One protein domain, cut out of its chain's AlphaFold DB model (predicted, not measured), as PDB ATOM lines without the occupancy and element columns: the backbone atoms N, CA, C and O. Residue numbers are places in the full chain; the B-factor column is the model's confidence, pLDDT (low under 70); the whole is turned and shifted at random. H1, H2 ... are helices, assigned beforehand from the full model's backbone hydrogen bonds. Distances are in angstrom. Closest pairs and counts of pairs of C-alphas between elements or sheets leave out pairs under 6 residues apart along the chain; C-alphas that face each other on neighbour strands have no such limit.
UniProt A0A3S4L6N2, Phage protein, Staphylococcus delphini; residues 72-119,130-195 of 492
ATOM      1  N   ARG A  72      46.507  27.154  13.925       74.38
ATOM      2  CA  ARG A  72      47.427  27.909  13.056       74.38
ATOM      3  C   ARG A  72      48.321  26.989  12.227       74.38
ATOM      4  O   ARG A  72      48.672  27.351  11.110       74.38
ATOM      5  N   GLN A  73      48.687  25.829  12.758       80.25
ATOM      6  CA  GLN A  73      49.490  24.822  12.076       80.25
ATOM      7  C   GLN A  73      48.712  24.181  10.927       80.25
ATOM      8  O   GLN A  73      49.248  24.151   9.825       80.25
ATOM      9  N   VAL A  74      47.442  23.814  11.130       79.94
ATOM     10  CA  VAL A  74      46.553  23.347  10.049       79.94
ATOM     11  C   VAL A  74      46.411  24.416   8.960       79.94
ATOM     12  O   VAL A  74      46.532  24.110   7.779       79.94
ATOM     13  N   TRP A  75      46.251  25.693   9.332       79.50
ATOM     14  CA  TRP A  75      46.223  26.787   8.350       79.50
ATOM     15  C   TRP A  75      47.531  26.903   7.547       79.50
ATOM     16  O   TRP A  75      47.493  27.079   6.332       79.50
ATOM     17  N   ARG A  76      48.697  26.782   8.197       78.12
ATOM     18  CA  ARG A  76      49.999  26.803   7.502       78.12
ATOM     19  C   ARG A  76      50.191  25.581   6.603       78.12
ATOM     20  O   ARG A  76      50.668  25.742   5.487       78.12
ATOM     21  N   GLN A  77      49.806  24.393   7.067       78.62
ATOM     22  CA  GLN A  77      49.830  23.161   6.275       78.62
ATOM     23  C   GLN A  77      48.968  23.316   5.025       78.62
ATOM     24  O   GLN A  77      49.464  23.120   3.922       78.62
ATOM     25  N   PHE A  78      47.728  23.791   5.179       79.25
ATOM     26  CA  PHE A  78      46.855  24.098   4.050       79.25
ATOM     27  C   PHE A  78      47.505  25.074   3.061       79.25
ATOM     28  O   PHE A  78      47.583  24.761   1.876       79.25
ATOM     29  N   MET A  79      48.028  26.214   3.529       76.25
ATOM     30  CA  MET A  79      48.672  27.210   2.658       76.25
ATOM     31  C   MET A  79      49.878  26.648   1.895       76.25
ATOM     32  O   MET A  79      50.076  27.012   0.741       76.25
ATOM     33  N   ASN A  80      50.644  25.736   2.498       75.38
ATOM     34  CA  ASN A  80      51.769  25.071   1.836       75.38
ATOM     35  C   ASN A  80      51.320  24.035   0.788       75.38
ATOM     36  O   ASN A  80      52.065  23.756  -0.147       75.38
ATOM     37  N   CYS A  81      50.115  23.475   0.930       75.31
ATOM     38  CA  CYS A  81      49.534  22.511  -0.016       75.31
ATOM     39  C   CYS A  81      48.708  23.180  -1.126       75.31
ATOM     40  O   CYS A  81      48.378  22.548  -2.130       75.31
ATOM     41  N   CYS A  82      48.349  24.453  -0.948       74.81
ATOM     42  CA  CYS A  82      47.591  25.232  -1.919       74.81
ATOM     43  C   CYS A  82      48.425  25.532  -3.161       74.81
ATOM     44  O   CYS A  82      49.205  26.482  -3.192       74.81
ATOM     45  N   ASN A  83      48.184  24.778  -4.227       73.50
ATOM     46  CA  ASN A  83      48.750  25.030  -5.538       73.50
ATOM     47  C   ASN A  83      47.640  25.302  -6.561       73.50
ATOM     48  O   ASN A  83      47.059  24.397  -7.154       73.50
ATOM     49  N   TYR A  84      47.375  26.584  -6.813       72.50
ATOM     50  CA  TYR A  84      46.379  27.014  -7.799       72.50
ATOM     51  C   TYR A  84      46.773  26.717  -9.256       72.50
ATOM     52  O   TYR A  84      45.924  26.874 -10.135       72.50
ATOM     53  N   ALA A  85      48.011  26.280  -9.517       66.69
ATOM     54  CA  ALA A  85      48.410  25.774 -10.829       66.69
ATOM     55  C   ALA A  85      47.792  24.396 -11.133       66.69
ATOM     56  O   ALA A  85      47.656  24.046 -12.303       66.69
ATOM     57  N   LEU A  86      47.357  23.650 -10.106       68.31
ATOM     58  CA  LEU A  86      46.608  22.405 -10.285       68.31
ATOM     59  C   LEU A  86      45.259  22.703 -10.940       68.31
ATOM     60  O   LEU A  86      44.448  23.510 -10.448       68.31
ATOM     61  N   ARG A  87      45.044  22.065 -12.088       69.50
ATOM     62  CA  ARG A  87      43.949  22.380 -13.009       69.50
ATOM     63  C   ARG A  87      42.646  21.734 -12.560       69.50
ATOM     64  O   ARG A  87      41.585  22.333 -12.767       69.50
ATOM     65  N   TYR A  88      42.747  20.563 -11.935       80.50
ATOM     66  CA  TYR A  88      41.617  19.698 -11.624       80.50
ATOM     67  C   TYR A  88      41.332  19.608 -10.119       80.50
ATOM     68  O   TYR A  88      42.237  19.709  -9.290       80.50
ATOM     69  N   GLY A  89      40.058  19.448  -9.761       79.12
ATOM     70  CA  GLY A  89      39.614  19.298  -8.371       79.12
ATOM     71  C   GLY A  89      40.192  18.062  -7.679       79.12
ATOM     72  O   GLY A  89      40.583  18.143  -6.513       79.12
ATOM     73  N   GLU A  90      40.322  16.945  -8.396       85.31
ATOM     74  CA  GLU A  90      40.920  15.705  -7.878       85.31
ATOM     75  C   GLU A  90      42.382  15.915  -7.455       85.31
ATOM     76  O   GLU A  90      42.743  15.631  -6.313       85.31
ATOM     77  N   GLU A  91      43.196  16.548  -8.307       80.38
ATOM     78  CA  GLU A  91      44.602  16.874  -8.011       80.38
ATOM     79  C   GLU A  91      44.738  17.756  -6.761       80.38
ATOM     80  O   GLU A  91      45.633  17.572  -5.932       80.38
ATOM     81  N   ARG A  92      43.827  18.724  -6.603       80.50
ATOM     82  CA  ARG A  92      43.783  19.616  -5.434       80.50
ATOM     83  C   ARG A  92      43.402  18.875  -4.161       80.50
ATOM     84  O   ARG A  92      43.959  19.165  -3.103       80.50
ATOM     85  N   THR A  93      42.472  17.932  -4.271       85.69
ATOM     86  CA  THR A  93      42.023  17.088  -3.160       85.69
ATOM     87  C   THR A  93      43.162  16.191  -2.688       85.69
ATOM     88  O   THR A  93      43.447  16.144  -1.493       85.69
ATOM     89  N   GLU A  94      43.887  15.563  -3.613       85.19
ATOM     90  CA  GLU A  94      45.063  14.756  -3.282       85.19
ATOM     91  C   GLU A  94      46.201  15.575  -2.665       85.19
ATOM     92  O   GLU A  94      46.870  15.098  -1.748       85.19
ATOM     93  N   ALA A  95      46.440  16.796  -3.153       80.69
ATOM     94  CA  ALA A  95      47.471  17.678  -2.609       80.69
ATOM     95  C   ALA A  95      47.184  18.055  -1.147       80.69
ATOM     96  O   ALA A  95      48.094  18.068  -0.319       80.69
ATOM     97  N   ILE A  96      45.915  18.311  -0.815       83.19
ATOM     98  CA  ILE A  96      45.473  18.566   0.561       83.19
ATOM     99  C   ILE A  96      45.577  17.296   1.403       83.19
ATOM    100  O   ILE A  96      46.156  17.347   2.486       83.19
ATOM    101  N   ALA A  97      45.069  16.164   0.908       84.38
ATOM    102  CA  ALA A  97      45.092  14.895   1.633       84.38
ATOM    103  C   ALA A  97      46.519  14.438   1.979       84.38
ATOM    104  O   ALA A  97      46.739  13.823   3.017       84.38
ATOM    105  N   ARG A  98      47.507  14.767   1.136       82.56
ATOM    106  CA  ARG A  98      48.920  14.436   1.367       82.56
ATOM    107  C   ARG A  98      49.633  15.344   2.368       82.56
ATOM    108  O   ARG A  98      50.643  14.922   2.924       82.56
ATOM    109  N   GLY A  99      49.179  16.582   2.560       77.12
ATOM    110  CA  GLY A  99      49.941  17.576   3.324       77.12
ATOM    111  C   GLY A  99      49.222  18.196   4.520       77.12
ATOM    112  O   GLY A  99      49.849  18.946   5.273       77.12
ATOM    113  N   ILE A 100      47.948  17.866   4.742       83.81
ATOM    114  CA  ILE A 100      47.231  18.181   5.980       83.81
ATOM    115  C   ILE A 100      47.164  16.934   6.857       83.81
ATOM    116  O   ILE A 100      46.800  15.854   6.404       83.81
ATOM    117  N   ASP A 101      47.484  17.106   8.137       81.06
ATOM    118  CA  ASP A 101      47.335  16.053   9.132       81.06
ATOM    119  C   ASP A 101      45.864  15.934   9.563       81.06
ATOM    120  O   ASP A 101      45.340  16.762  10.317       81.06
ATOM    121  N   GLU A 102      45.185  14.903   9.061       80.50
ATOM    122  CA  GLU A 102      43.783  14.622   9.374       80.50
ATOM    123  C   GLU A 102      43.564  14.402  10.878       80.50
ATOM    124  O   GLU A 102      42.585  14.902  11.438       80.50
ATOM    125  N   SER A 103      44.511  13.751  11.563       80.88
ATOM    126  CA  SER A 103      44.409  13.473  13.002       80.88
ATOM    127  C   SER A 103      44.339  14.764  13.822       80.88
ATOM    128  O   SER A 103      43.519  14.896  14.733       80.88
ATOM    129  N   MET A 104      45.101  15.780  13.413       79.38
ATOM    130  CA  MET A 104      45.103  17.097  14.040       79.38
ATOM    131  C   MET A 104      43.783  17.849  13.828       79.38
ATOM    132  O   MET A 104      43.331  18.563  14.725       79.38
ATOM    133  N   MET A 105      43.136  17.695  12.669       79.44
ATOM    134  CA  MET A 105      41.814  18.285  12.432       79.44
ATOM    135  C   MET A 105      40.735  17.616  13.285       79.44
ATOM    136  O   MET A 105      39.905  18.315  13.872       79.44
ATOM    137  N   VAL A 106      40.782  16.287  13.410       83.12
ATOM    138  CA  VAL A 106      39.867  15.516  14.264       83.12
ATOM    139  C   VAL A 106      40.009  15.934  15.726       83.12
ATOM    140  O   VAL A 106      38.998  16.179  16.385       83.12
ATOM    141  N   GLU A 107      41.234  16.110  16.226       79.88
ATOM    142  CA  GLU A 107      41.477  16.608  17.585       79.88
ATOM    143  C   GLU A 107      40.886  18.007  17.820       79.88
ATOM    144  O   GLU A 107      40.303  18.259  18.873       79.88
ATOM    145  N   ILE A 108      40.995  18.919  16.845       80.06
ATOM    146  CA  ILE A 108      40.452  20.285  16.961       80.06
ATOM    147  C   ILE A 108      38.921  20.274  17.009       80.06
ATOM    148  O   ILE A 108      38.332  21.034  17.780       80.06
ATOM    149  N   VAL A 109      38.274  19.448  16.183       79.44
ATOM    150  CA  VAL A 109      36.806  19.336  16.143       79.44
ATOM    151  C   VAL A 109      36.270  18.606  17.377       79.44
ATOM    152  O   VAL A 109      35.177  18.920  17.844       79.44
ATOM    153  N   SER A 110      37.055  17.682  17.931       79.12
ATOM    154  CA  SER A 110      36.707  16.908  19.129       79.12
ATOM    155  C   SER A 110      36.967  17.658  20.441       79.12
ATOM    156  O   SER A 110      36.540  17.204  21.501       79.12
ATOM    157  N   ASP A 111      37.650  18.806  20.400       80.25
ATOM    158  CA  ASP A 111      37.884  19.645  21.575       80.25
ATOM    159  C   ASP A 111      36.553  20.156  22.150       80.25
ATOM    160  O   ASP A 111      35.731  20.767  21.457       80.25
ATOM    161  N   HIS A 112      36.364  19.971  23.458       71.75
ATOM    162  CA  HIS A 112      35.177  20.409  24.188       71.75
ATOM    163  C   HIS A 112      34.891  21.901  23.974       71.75
ATOM    164  O   HIS A 112      33.734  22.318  23.882       71.75
ATOM    165  N   LYS A 113      35.937  22.724  23.830       71.38
ATOM    166  CA  LYS A 113      35.788  24.153  23.532       71.38
ATOM    167  C   LYS A 113      35.177  24.385  22.150       71.38
ATOM    168  O   LYS A 113      34.287  25.223  22.024       71.38
ATOM    169  N   PHE A 114      35.610  23.645  21.129       74.69
ATOM    170  CA  PHE A 114      35.038  23.735  19.785       74.69
ATOM    171  C   PHE A 114      33.584  23.253  19.774       74.69
ATOM    172  O   PHE A 114      32.715  23.975  19.291       74.69
ATOM    173  N   ILE A 115      33.300  22.106  20.395       75.12
ATOM    174  CA  ILE A 115      31.945  21.544  20.499       75.12
ATOM    175  C   ILE A 115      31.004  22.518  21.220       75.12
ATOM    176  O   ILE A 115      29.931  22.832  20.708       75.12
ATOM    177  N   SER A 116      31.422  23.080  22.358       70.50
ATOM    178  CA  SER A 116      30.610  24.045  23.115       70.50
ATOM    179  C   SER A 116      30.284  25.325  22.334       70.50
ATOM    180  O   SER A 116      29.232  25.914  22.551       70.50
ATOM    181  N   GLN A 117      31.155  25.732  21.400       70.62
ATOM    182  CA  GLN A 117      30.923  26.879  20.514       70.62
ATOM    183  C   GLN A 117      29.912  26.555  19.403       70.62
ATOM    184  O   GLN A 117      29.252  27.461  18.897       70.62
ATOM    185  N   GLN A 118      29.779  25.281  19.020       70.38
ATOM    186  CA  GLN A 118      28.801  24.843  18.021       70.38
ATOM    187  C   GLN A 118      27.418  24.549  18.622       70.38
ATOM    188  O   GLN A 118      26.419  24.610  17.906       70.38
ATOM    189  N   ILE A 119      27.327  24.277  19.929       70.31
ATOM    190  CA  ILE A 119      26.049  24.100  20.635       70.31
ATOM    191  C   ILE A 119      25.405  25.477  20.868       70.31
ATOM    192  O   ILE A 119      25.730  26.199  21.810       70.31
ATOM    193  N   ASN A 130      33.957  31.146  13.628       68.25
ATOM    194  CA  ASN A 130      35.166  30.701  14.318       68.25
ATOM    195  C   ASN A 130      36.366  30.696  13.350       68.25
ATOM    196  O   ASN A 130      36.238  30.397  12.164       68.25
ATOM    197  N   GLY A 131      37.576  30.977  13.840       71.94
ATOM    198  CA  GLY A 131      38.778  31.000  12.993       71.94
ATOM    199  C   GLY A 131      39.069  29.660  12.297       71.94
ATOM    200  O   GLY A 131      39.583  29.641  11.179       71.94
ATOM    201  N   PHE A 132      38.700  28.539  12.928       78.44
ATOM    202  CA  PHE A 132      38.850  27.205  12.336       78.44
ATOM    203  C   PHE A 132      37.765  26.890  11.295       78.44
ATOM    204  O   PHE A 132      38.089  26.343  10.247       78.44
ATOM    205  N   THR A 133      36.510  27.312  11.500       78.38
ATOM    206  CA  THR A 133      35.454  27.117  10.488       78.38
ATOM    207  C   THR A 133      35.765  27.909   9.220       78.38
ATOM    208  O   THR A 133      35.687  27.351   8.136       78.38
ATOM    209  N   LYS A 134      36.310  29.130   9.346       80.50
ATOM    210  CA  LYS A 134      36.848  29.884   8.194       80.50
ATOM    211  C   LYS A 134      37.989  29.169   7.467       80.50
ATOM    212  O   LYS A 134      38.217  29.416   6.287       80.50
ATOM    213  N   THR A 135      38.770  28.360   8.182       81.31
ATOM    214  CA  THR A 135      39.854  27.573   7.579       81.31
ATOM    215  C   THR A 135      39.272  26.427   6.756       81.31
ATOM    216  O   THR A 135      39.677  26.254   5.611       81.31
ATOM    217  N   LEU A 136      38.271  25.723   7.293       83.00
ATOM    218  CA  LEU A 136      37.533  24.684   6.570       83.00
ATOM    219  C   LEU A 136      36.806  25.242   5.341       83.00
ATOM    220  O   LEU A 136      36.904  24.647   4.272       83.00
ATOM    221  N   ASP A 137      36.169  26.410   5.459       81.50
ATOM    222  CA  ASP A 137      35.509  27.078   4.330       81.50
ATOM    223  C   ASP A 137      36.500  27.350   3.192       81.50
ATOM    224  O   ASP A 137      36.218  27.079   2.031       81.50
ATOM    225  N   LYS A 138      37.713  27.815   3.512       81.81
ATOM    226  CA  LYS A 138      38.747  28.079   2.501       81.81
ATOM    227  C   LYS A 138      39.325  26.810   1.873       81.81
ATOM    228  O   LYS A 138      39.665  26.830   0.691       81.81
ATOM    229  N   ILE A 139      39.446  25.728   2.645       83.00
ATOM    230  CA  ILE A 139      39.829  24.406   2.126       83.00
ATOM    231  C   ILE A 139      38.766  23.923   1.134       83.00
ATOM    232  O   ILE A 139      39.102  23.535   0.013       83.00
ATOM    233  N   ALA A 140      37.491  24.016   1.517       82.38
ATOM    234  CA  ALA A 140      36.365  23.657   0.667       82.38
ATOM    235  C   ALA A 140      36.329  24.515  -0.605       82.38
ATOM    236  O   ALA A 140      36.217  23.971  -1.699       82.38
ATOM    237  N   ASP A 141      36.517  25.830  -0.486       80.75
ATOM    238  CA  ASP A 141      36.574  26.745  -1.625       80.75
ATOM    239  C   ASP A 141      37.683  26.352  -2.616       80.75
ATOM    240  O   ASP A 141      37.458  26.311  -3.826       80.75
ATOM    241  N   TYR A 142      38.883  26.030  -2.131       79.75
ATOM    242  CA  TYR A 142      40.004  25.651  -2.992       79.75
ATOM    243  C   TYR A 142      39.733  24.370  -3.803       79.75
ATOM    244  O   TYR A 142      40.074  24.316  -4.993       79.75
ATOM    245  N   ILE A 143      39.089  23.377  -3.181       79.56
ATOM    246  CA  ILE A 143      38.707  22.108  -3.820       79.56
ATOM    247  C   ILE A 143      37.545  22.330  -4.803       79.56
ATOM    248  O   ILE A 143      37.639  21.984  -5.982       79.56
ATOM    249  N   LEU A 144      36.465  22.956  -4.328       76.62
ATOM    250  CA  LEU A 144      35.183  23.044  -5.034       76.62
ATOM    251  C   LEU A 144      35.160  24.108  -6.137       76.62
ATOM    252  O   LEU A 144      34.366  23.998  -7.069       76.62
ATOM    253  N   PHE A 145      36.014  25.134  -6.074       72.62
ATOM    254  CA  PHE A 145      36.120  26.150  -7.130       72.62
ATOM    255  C   PHE A 145      37.186  25.826  -8.187       72.62
ATOM    256  O   PHE A 145      37.682  26.723  -8.880       72.62
ATOM    257  N   SER A 146      37.544  24.552  -8.346       74.75
ATOM    258  CA  SER A 146      38.255  24.094  -9.540       74.75
ATOM    259  C   SER A 146      37.363  24.237 -10.783       74.75
ATOM    260  O   SER A 146      36.134  24.238 -10.716       74.75
ATOM    261  N   LYS A 147      37.978  24.458 -11.951       74.31
ATOM    262  CA  LYS A 147      37.234  24.698 -13.200       74.31
ATOM    263  C   LYS A 147      36.549  23.420 -13.704       74.31
ATOM    264  O   LYS A 147      35.490  23.513 -14.326       74.31
ATOM    265  N   PHE A 148      37.190  22.284 -13.446       81.00
ATOM    266  CA  PHE A 148      36.743  20.927 -13.728       81.00
ATOM    267  C   PHE A 148      37.288  20.007 -12.631       81.00
ATOM    268  O   PHE A 148      38.388  20.247 -12.129       81.00
ATOM    269  N   ASP A 149      36.557  18.951 -12.302       81.06
ATOM    270  CA  ASP A 149      36.968  17.965 -11.300       81.06
ATOM    271  C   ASP A 149      38.102  17.082 -11.832       81.06
ATOM    272  O   ASP A 149      39.041  16.798 -11.094       81.06
ATOM    273  N   ASN A 150      38.058  16.744 -13.127       87.19
ATOM    274  CA  ASN A 150      39.051  15.934 -13.829       87.19
ATOM    275  C   ASN A 150      39.119  16.245 -15.335       87.19
ATOM    276  O   ASN A 150      38.347  17.043 -15.885       87.19
ATOM    277  N   LYS A 151      40.080  15.607 -16.010       86.31
ATOM    278  CA  LYS A 151      40.327  15.775 -17.448       86.31
ATOM    279  C   LYS A 151      39.156  15.295 -18.310       86.31
ATOM    280  O   LYS A 151      38.831  15.944 -19.303       86.31
ATOM    281  N   GLU A 152      38.499  14.205 -17.925       86.50
ATOM    282  CA  GLU A 152      37.363  13.645 -18.670       86.50
ATOM    283  C   GLU A 152      36.201  14.643 -18.737       86.50
ATOM    284  O   GLU A 152      35.675  14.932 -19.816       86.50
ATOM    285  N   GLN A 153      35.879  15.275 -17.608       82.75
ATOM    286  CA  GLN A 153      34.837  16.295 -17.513       82.75
ATOM    287  C   GLN A 153      35.146  17.530 -18.379       82.75
ATOM    288  O   GLN A 153      34.245  18.139 -18.973       82.75
ATOM    289  N   GLU A 154      36.420  17.909 -18.496       83.50
ATOM    290  CA  GLU A 154      36.844  18.986 -19.393       83.50
ATOM    291  C   GLU A 154      36.626  18.621 -20.871       83.50
ATOM    292  O   GLU A 154      36.095  19.429 -21.647       83.50
ATOM    293  N   GLU A 155      36.995  17.404 -21.266       86.00
ATOM    294  CA  GLU A 155      36.799  16.906 -22.628       86.00
ATOM    295  C   GLU A 155      35.313  16.811 -22.996       86.00
ATOM    296  O   GLU A 155      34.916  17.218 -24.097       86.00
ATOM    297  N   GLU A 156      34.466  16.348 -22.074       85.38
ATOM    298  CA  GLU A 156      33.010  16.338 -22.231       85.38
ATOM    299  C   GLU A 156      32.440  17.745 -22.416       85.38
ATOM    300  O   GLU A 156      31.638  17.986 -23.325       85.38
ATOM    301  N   HIS A 157      32.900  18.717 -21.625       83.44
ATOM    302  CA  HIS A 157      32.466  20.105 -21.762       83.44
ATOM    303  C   HIS A 157      32.885  20.710 -23.118       83.44
ATOM    304  O   HIS A 157      32.122  21.467 -23.734       83.44
ATOM    305  N   ILE A 158      34.069  20.363 -23.631       83.81
ATOM    306  CA  ILE A 158      34.518  20.771 -24.973       83.81
ATOM    307  C   ILE A 158      33.643  20.131 -26.061       83.81
ATOM    308  O   ILE A 158      33.231  20.832 -26.995       83.81
ATOM    309  N   LYS A 159      33.320  18.836 -25.940       88.62
ATOM    310  CA  LYS A 159      32.418  18.120 -26.861       88.62
ATOM    311  C   LYS A 159      31.024  18.756 -26.871       88.62
ATOM    312  O   LYS A 159      30.542  19.118 -27.943       88.62
ATOM    313  N   LEU A 160      30.448  19.027 -25.700       85.75
ATOM    314  CA  LEU A 160      29.162  19.723 -25.547       85.75
ATOM    315  C   LEU A 160      29.176  21.121 -26.178       85.75
ATOM    316  O   LEU A 160      28.220  21.527 -26.838       85.75
ATOM    317  N   LYS A 161      30.267  21.882 -26.021       85.19
ATOM    318  CA  LYS A 161      30.398  23.212 -26.639       85.19
ATOM    319  C   LYS A 161      30.409  23.129 -28.169       85.19
ATOM    320  O   LYS A 161      29.767  23.957 -28.817       85.19
ATOM    321  N   LYS A 162      31.114  22.145 -28.738       86.75
ATOM    322  CA  LYS A 162      31.132  21.882 -30.187       86.75
ATOM    323  C   LYS A 162      29.755  21.434 -30.688       86.75
ATOM    324  O   LYS A 162      29.297  21.940 -31.710       86.75
ATOM    325  N   GLU A 163      29.073  20.562 -29.948       86.62
ATOM    326  CA  GLU A 163      27.718  20.098 -30.266       86.62
ATOM    327  C   GLU A 163      26.709  21.257 -30.287       86.62
ATOM    328  O   GLU A 163      25.957  21.406 -31.250       86.62
ATOM    329  N   ILE A 164      26.742  22.144 -29.285       84.38
ATOM    330  CA  ILE A 164      25.888  23.342 -29.242       84.38
ATOM    331  C   ILE A 164      26.138  24.236 -30.460       84.38
ATOM    332  O   ILE A 164      25.178  24.646 -31.105       84.38
ATOM    333  N   ALA A 165      27.400  24.502 -30.813       84.00
ATOM    334  CA  ALA A 165      27.733  25.330 -31.975       84.00
ATOM    335  C   ALA A 165      27.211  24.718 -33.292       84.00
ATOM    336  O   ALA A 165      26.647  25.416 -34.138       84.00
ATOM    337  N   GLN A 166      27.326  23.395 -33.449       85.12
ATOM    338  CA  GLN A 166      26.775  22.684 -34.605       85.12
ATOM    339  C   GLN A 166      25.240  22.735 -34.638       85.12
ATOM    340  O   GLN A 166      24.656  22.973 -35.697       85.12
ATOM    341  N   LEU A 167      24.568  22.554 -33.499       81.56
ATOM    342  CA  LEU A 167      23.107  22.626 -33.401       81.56
ATOM    343  C   LEU A 167      22.572  24.048 -33.634       81.56
ATOM    344  O   LEU A 167      21.516  24.205 -34.251       81.56
ATOM    345  N   GLU A 168      23.309  25.085 -33.225       80.12
ATOM    346  CA  GLU A 168      22.980  26.488 -33.514       80.12
ATOM    347  C   GLU A 168      23.024  26.788 -35.017       80.12
ATOM    348  O   GLU A 168      22.123  27.461 -35.521       80.12
ATOM    349  N   SER A 169      23.975  26.205 -35.756       78.88
ATOM    350  CA  SER A 169      24.037  26.334 -37.222       78.88
ATOM    351  C   SER A 169      22.891  25.613 -37.959       78.88
ATOM    352  O   SER A 169      22.516  25.998 -39.066       78.88
ATOM    353  N   LYS A 170      22.279  24.592 -37.337       78.50
ATOM    354  CA  LYS A 170      21.246  23.715 -37.933       78.50
ATOM    355  C   LYS A 170      19.831  23.948 -37.370       78.50
ATOM    356  O   LYS A 170      18.960  23.085 -37.511       78.50
ATOM    357  N   LYS A 171      19.563  25.110 -36.757       68.00
ATOM    358  CA  LYS A 171      18.356  25.438 -35.956       68.00
ATOM    359  C   LYS A 171      17.008  25.475 -36.715       68.00
ATOM    360  O   LYS A 171      15.995  25.891 -36.156       68.00
ATOM    361  N   LYS A 172      16.962  25.047 -37.979       67.31
ATOM    362  CA  LYS A 172      15.775  25.156 -38.847       67.31
ATOM    363  C   LYS A 172      14.626  24.212 -38.457       67.31
ATOM    364  O   LYS A 172      13.478  24.538 -38.715       67.31
ATOM    365  N   THR A 173      14.905  23.078 -37.808       76.44
ATOM    366  CA  THR A 173      13.890  22.061 -37.450       76.44
ATOM    367  C   THR A 173      13.598  22.009 -35.949       76.44
ATOM    368  O   THR A 173      14.532  22.073 -35.148       76.44
ATOM    369  N   GLU A 174      12.340  21.766 -35.566       75.94
ATOM    370  CA  GLU A 174      11.873  21.662 -34.167       75.94
ATOM    371  C   GLU A 174      12.668  20.628 -33.343       75.94
ATOM    372  O   GLU A 174      13.104  20.900 -32.226       75.94
ATOM    373  N   LYS A 175      13.011  19.486 -33.955       78.12
ATOM    374  CA  LYS A 175      13.870  18.449 -33.355       78.12
ATOM    375  C   LYS A 175      15.265  18.965 -32.967       78.12
ATOM    376  O   LYS A 175      15.801  18.571 -31.935       78.12
ATOM    377  N   ASN A 176      15.848  19.864 -33.764       77.56
ATOM    378  CA  ASN A 176      17.155  20.467 -33.471       77.56
ATOM    379  C   ASN A 176      17.049  21.575 -32.416       77.56
ATOM    380  O   ASN A 176      18.003  21.779 -31.672       77.56
ATOM    381  N   LYS A 177      15.899  22.257 -32.308       78.44
ATOM    382  CA  LYS A 177      15.646  23.224 -31.227       78.44
ATOM    383  C   LYS A 177      15.563  22.528 -29.866       78.44
ATOM    384  O   LYS A 177      16.193  23.008 -28.929       78.44
ATOM    385  N   ASN A 178      14.880  21.384 -29.784       81.94
ATOM    386  CA  ASN A 178      14.787  20.602 -28.544       81.94
ATOM    387  C   ASN A 178      16.158  20.049 -28.128       81.94
ATOM    388  O   ASN A 178      16.598  20.288 -27.010       81.94
ATOM    389  N   LYS A 179      16.915  19.453 -29.062       83.19
ATOM    390  CA  LYS A 179      18.297  19.010 -28.792       83.19
ATOM    391  C   LYS A 179      19.214  20.150 -28.341       83.19
ATOM    392  O   LYS A 179      20.049  19.966 -27.462       83.19
ATOM    393  N   LEU A 180      19.059  21.338 -28.930       82.88
ATOM    394  CA  LEU A 180      19.815  22.524 -28.529       82.88
ATOM    395  C   LEU A 180      19.445  22.985 -27.113       82.88
ATOM    396  O   LEU A 180      20.325  23.413 -26.368       82.88
ATOM    397  N   PHE A 181      18.163  22.923 -26.751       83.69
ATOM    398  CA  PHE A 181      17.693  23.239 -25.405       83.69
ATOM    399  C   PHE A 181      18.297  22.278 -24.374       83.69
ATOM    400  O   PHE A 181      18.908  22.743 -23.410       83.69
ATOM    401  N   ASP A 182      18.249  20.972 -24.638       84.38
ATOM    402  CA  ASP A 182      18.807  19.941 -23.756       84.38
ATOM    403  C   ASP A 182      20.328  20.074 -23.609       84.38
ATOM    404  O   ASP A 182      20.854  20.047 -22.496       84.38
ATOM    405  N   ALA A 183      21.054  20.302 -24.709       81.94
ATOM    406  CA  ALA A 183      22.501  20.517 -24.676       81.94
ATOM    407  C   ALA A 183      22.880  21.793 -23.898       81.94
ATOM    408  O   ALA A 183      23.843  21.799 -23.126       81.94
ATOM    409  N   LYS A 184      22.098  22.876 -24.034       83.62
ATOM    410  CA  LYS A 184      22.280  24.104 -23.237       83.62
ATOM    411  C   LYS A 184      21.968  23.888 -21.759       83.62
ATOM    412  O   LYS A 184      22.648  24.484 -20.924       83.62
ATOM    413  N   HIS A 185      20.978  23.059 -21.438       84.06
ATOM    414  CA  HIS A 185      20.654  22.693 -20.063       84.06
ATOM    415  C   HIS A 185      21.784  21.871 -19.432       84.06
ATOM    416  O   HIS A 185      22.302  22.257 -18.387       84.06
ATOM    417  N   LYS A 186      22.263  20.827 -20.122       81.44
ATOM    418  CA  LYS A 186      23.420  20.020 -19.694       81.44
ATOM    419  C   LYS A 186      24.665  20.873 -19.463       81.44
ATOM    420  O   LYS A 186      25.337  20.719 -18.453       81.44
ATOM    421  N   LYS A 187      24.933  21.848 -20.340       78.25
ATOM    422  CA  LYS A 187      26.044  22.792 -20.154       78.25
ATOM    423  C   LYS A 187      25.899  23.635 -18.880       78.25
ATOM    424  O   LYS A 187      26.895  23.852 -18.196       78.25
ATOM    425  N   LYS A 188      24.692  24.119 -18.559       76.94
ATOM    426  CA  LYS A 188      24.440  24.911 -17.338       76.94
ATOM    427  C   LYS A 188      24.642  24.107 -16.053       76.94
ATOM    428  O   LYS A 188      24.965  24.708 -15.035       76.94
ATOM    429  N   ASP A 189      24.468  22.791 -16.108       72.38
ATOM    430  CA  ASP A 189      24.581  21.915 -14.940       72.38
ATOM    431  C   ASP A 189      26.030  21.489 -14.620       72.38
ATOM    432  O   ASP A 189      26.303  20.941 -13.551       72.38
ATOM    433  N   THR A 190      26.987  21.802 -15.503       70.06
ATOM    434  CA  THR A 190      28.414  21.506 -15.287       70.06
ATOM    435  C   THR A 190      29.035  22.360 -14.169       70.06
ATOM    436  O   THR A 190      28.683  23.543 -14.043       70.06
ATOM    437  N   PRO A 191      30.014  21.830 -13.401       63.09
ATOM    438  CA  PRO A 191      30.739  22.600 -12.382       63.09
ATOM    439  C   PRO A 191      31.337  23.892 -12.938       63.09
ATOM    440  O   PRO A 191      31.192  24.951 -12.332       63.09
ATOM    441  N   TYR A 192      31.845  23.849 -14.175       66.19
ATOM    442  CA  TYR A 192      32.356  25.006 -14.914       66.19
ATOM    443  C   TYR A 192      31.430  26.236 -14.903       66.19
ATOM    444  O   TYR A 192      31.910  27.375 -14.885       66.19
ATOM    445  N   MET A 193      30.106  26.035 -14.940       66.88
ATOM    446  CA  MET A 193      29.123  27.128 -14.923       66.88
ATOM    447  C   MET A 193      28.639  27.515 -13.528       66.88
ATOM    448  O   MET A 193      28.130  28.625 -13.362       66.88
ATOM    449  N   LYS A 194      28.839  26.643 -12.538       61.97
ATOM    450  CA  LYS A 194      28.520  26.881 -11.125       61.97
ATOM    451  C   LYS A 194      29.660  27.591 -10.384       61.97
ATOM    452  O   LYS A 194      29.401  28.288  -9.403       61.97
ATOM    453  N   VAL A 195      30.897  27.502 -10.881       55.34
ATOM    454  CA  VAL A 195      32.046  28.250 -10.351       55.34
ATOM    455  C   VAL A 195      31.800  29.752 -10.515       55.34
ATOM    456  O   VAL A 195      31.769  30.292 -11.628       55.34
TER     457      VAL A 195
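AT A GLANCE: This is residues 72 to 119 and 130 to 195 of the 492 residues of the protein "Phage protein" of Staphylococcus delphini (UniProt A0A3S4L6N2). Picture two helical parts set end to end: a loose group of short helices, H1 to H5, with H4 at its far tip, and a long helical hairpin of H6 and H7. The little helix H8 folds in at the hairpin's open end, and the link of residues 145 to 150 joins the two parts. The printed part has 114 residues with eight named helices, H1 to H8 in order, and no named strand; the class is all helix. It is extended, with a radius of gyration of the C-alphas of 20.6 A and spans of 66 by 32 by 16 A.

HOW THE PARTS SIT: Start with H1, residues 72 to 81, which touches H2, residues 89 to 99; look at the closest C-alphas, Cys 81 and Ile 96, 5.7 A apart. These two run opposite ways at a steep tilt of 49 degrees. H3, residues 102 to 110, meets H2 only through their link, and is close to but not clearly touching H1, with C-alphas 74 and 105 the closest at 7.3 A. H4, residues 112 to 118, is close to but not clearly touching H3, about perpendicular at 73 degrees, with C-alphas 109 and 115 the closest at 6.9 A. H5, residues 131 to 144, touches H2 with residues 142 to 144 alone; the closest C-alphas, Gly 89 and Ile 143, are 5.4 A apart. Beyond it, H6, residues 151 to 169, and H7, residues 174 to 189, touch as a hairpin, opposite ways at a shallow tilt of 30 degrees; the closest C-alphas, Leu 167 and Leu 180, are 5.9 A apart. H8, residues 191 to 194, is near H6, with 6 pairs of C-alphas within 10 A. H5 and H6 are apart. In H1 to H7 every O i to N i+4 pair is within hydrogen-bond range; H8 is too short for such a pair.

IN THESE COORDINATES: Find C-alpha 72 at (47.427, 27.909, 13.056); from there H1 runs 14.3 A. H2 then spans 15.7 A, H3 12.3 A and H4 9.9 A. H5 covers 20.0 A. H6, the longest helix with 19 residues, covers 27.7 A from C-alpha 151 at (40.327, 15.775, -17.448). H7 covers 23.0 A, and H8 takes 5.0 A to C-alpha 194 at (28.520, 26.881, -11.125).

THE WHOLE: Look for the two C-alphas farthest apart, His 112 and Lys 172, at 66.1 A. Residues 120 to 129 are not printed, and C-alphas 119 and 130 stand 12.9 A apart across this cut. Of the links that are printed whole, no link is long. The mean pLDDT of the printed part is 78.5; expect values under 70 at residues 85 to 87, 130, 171 to 172 and 191 to 195.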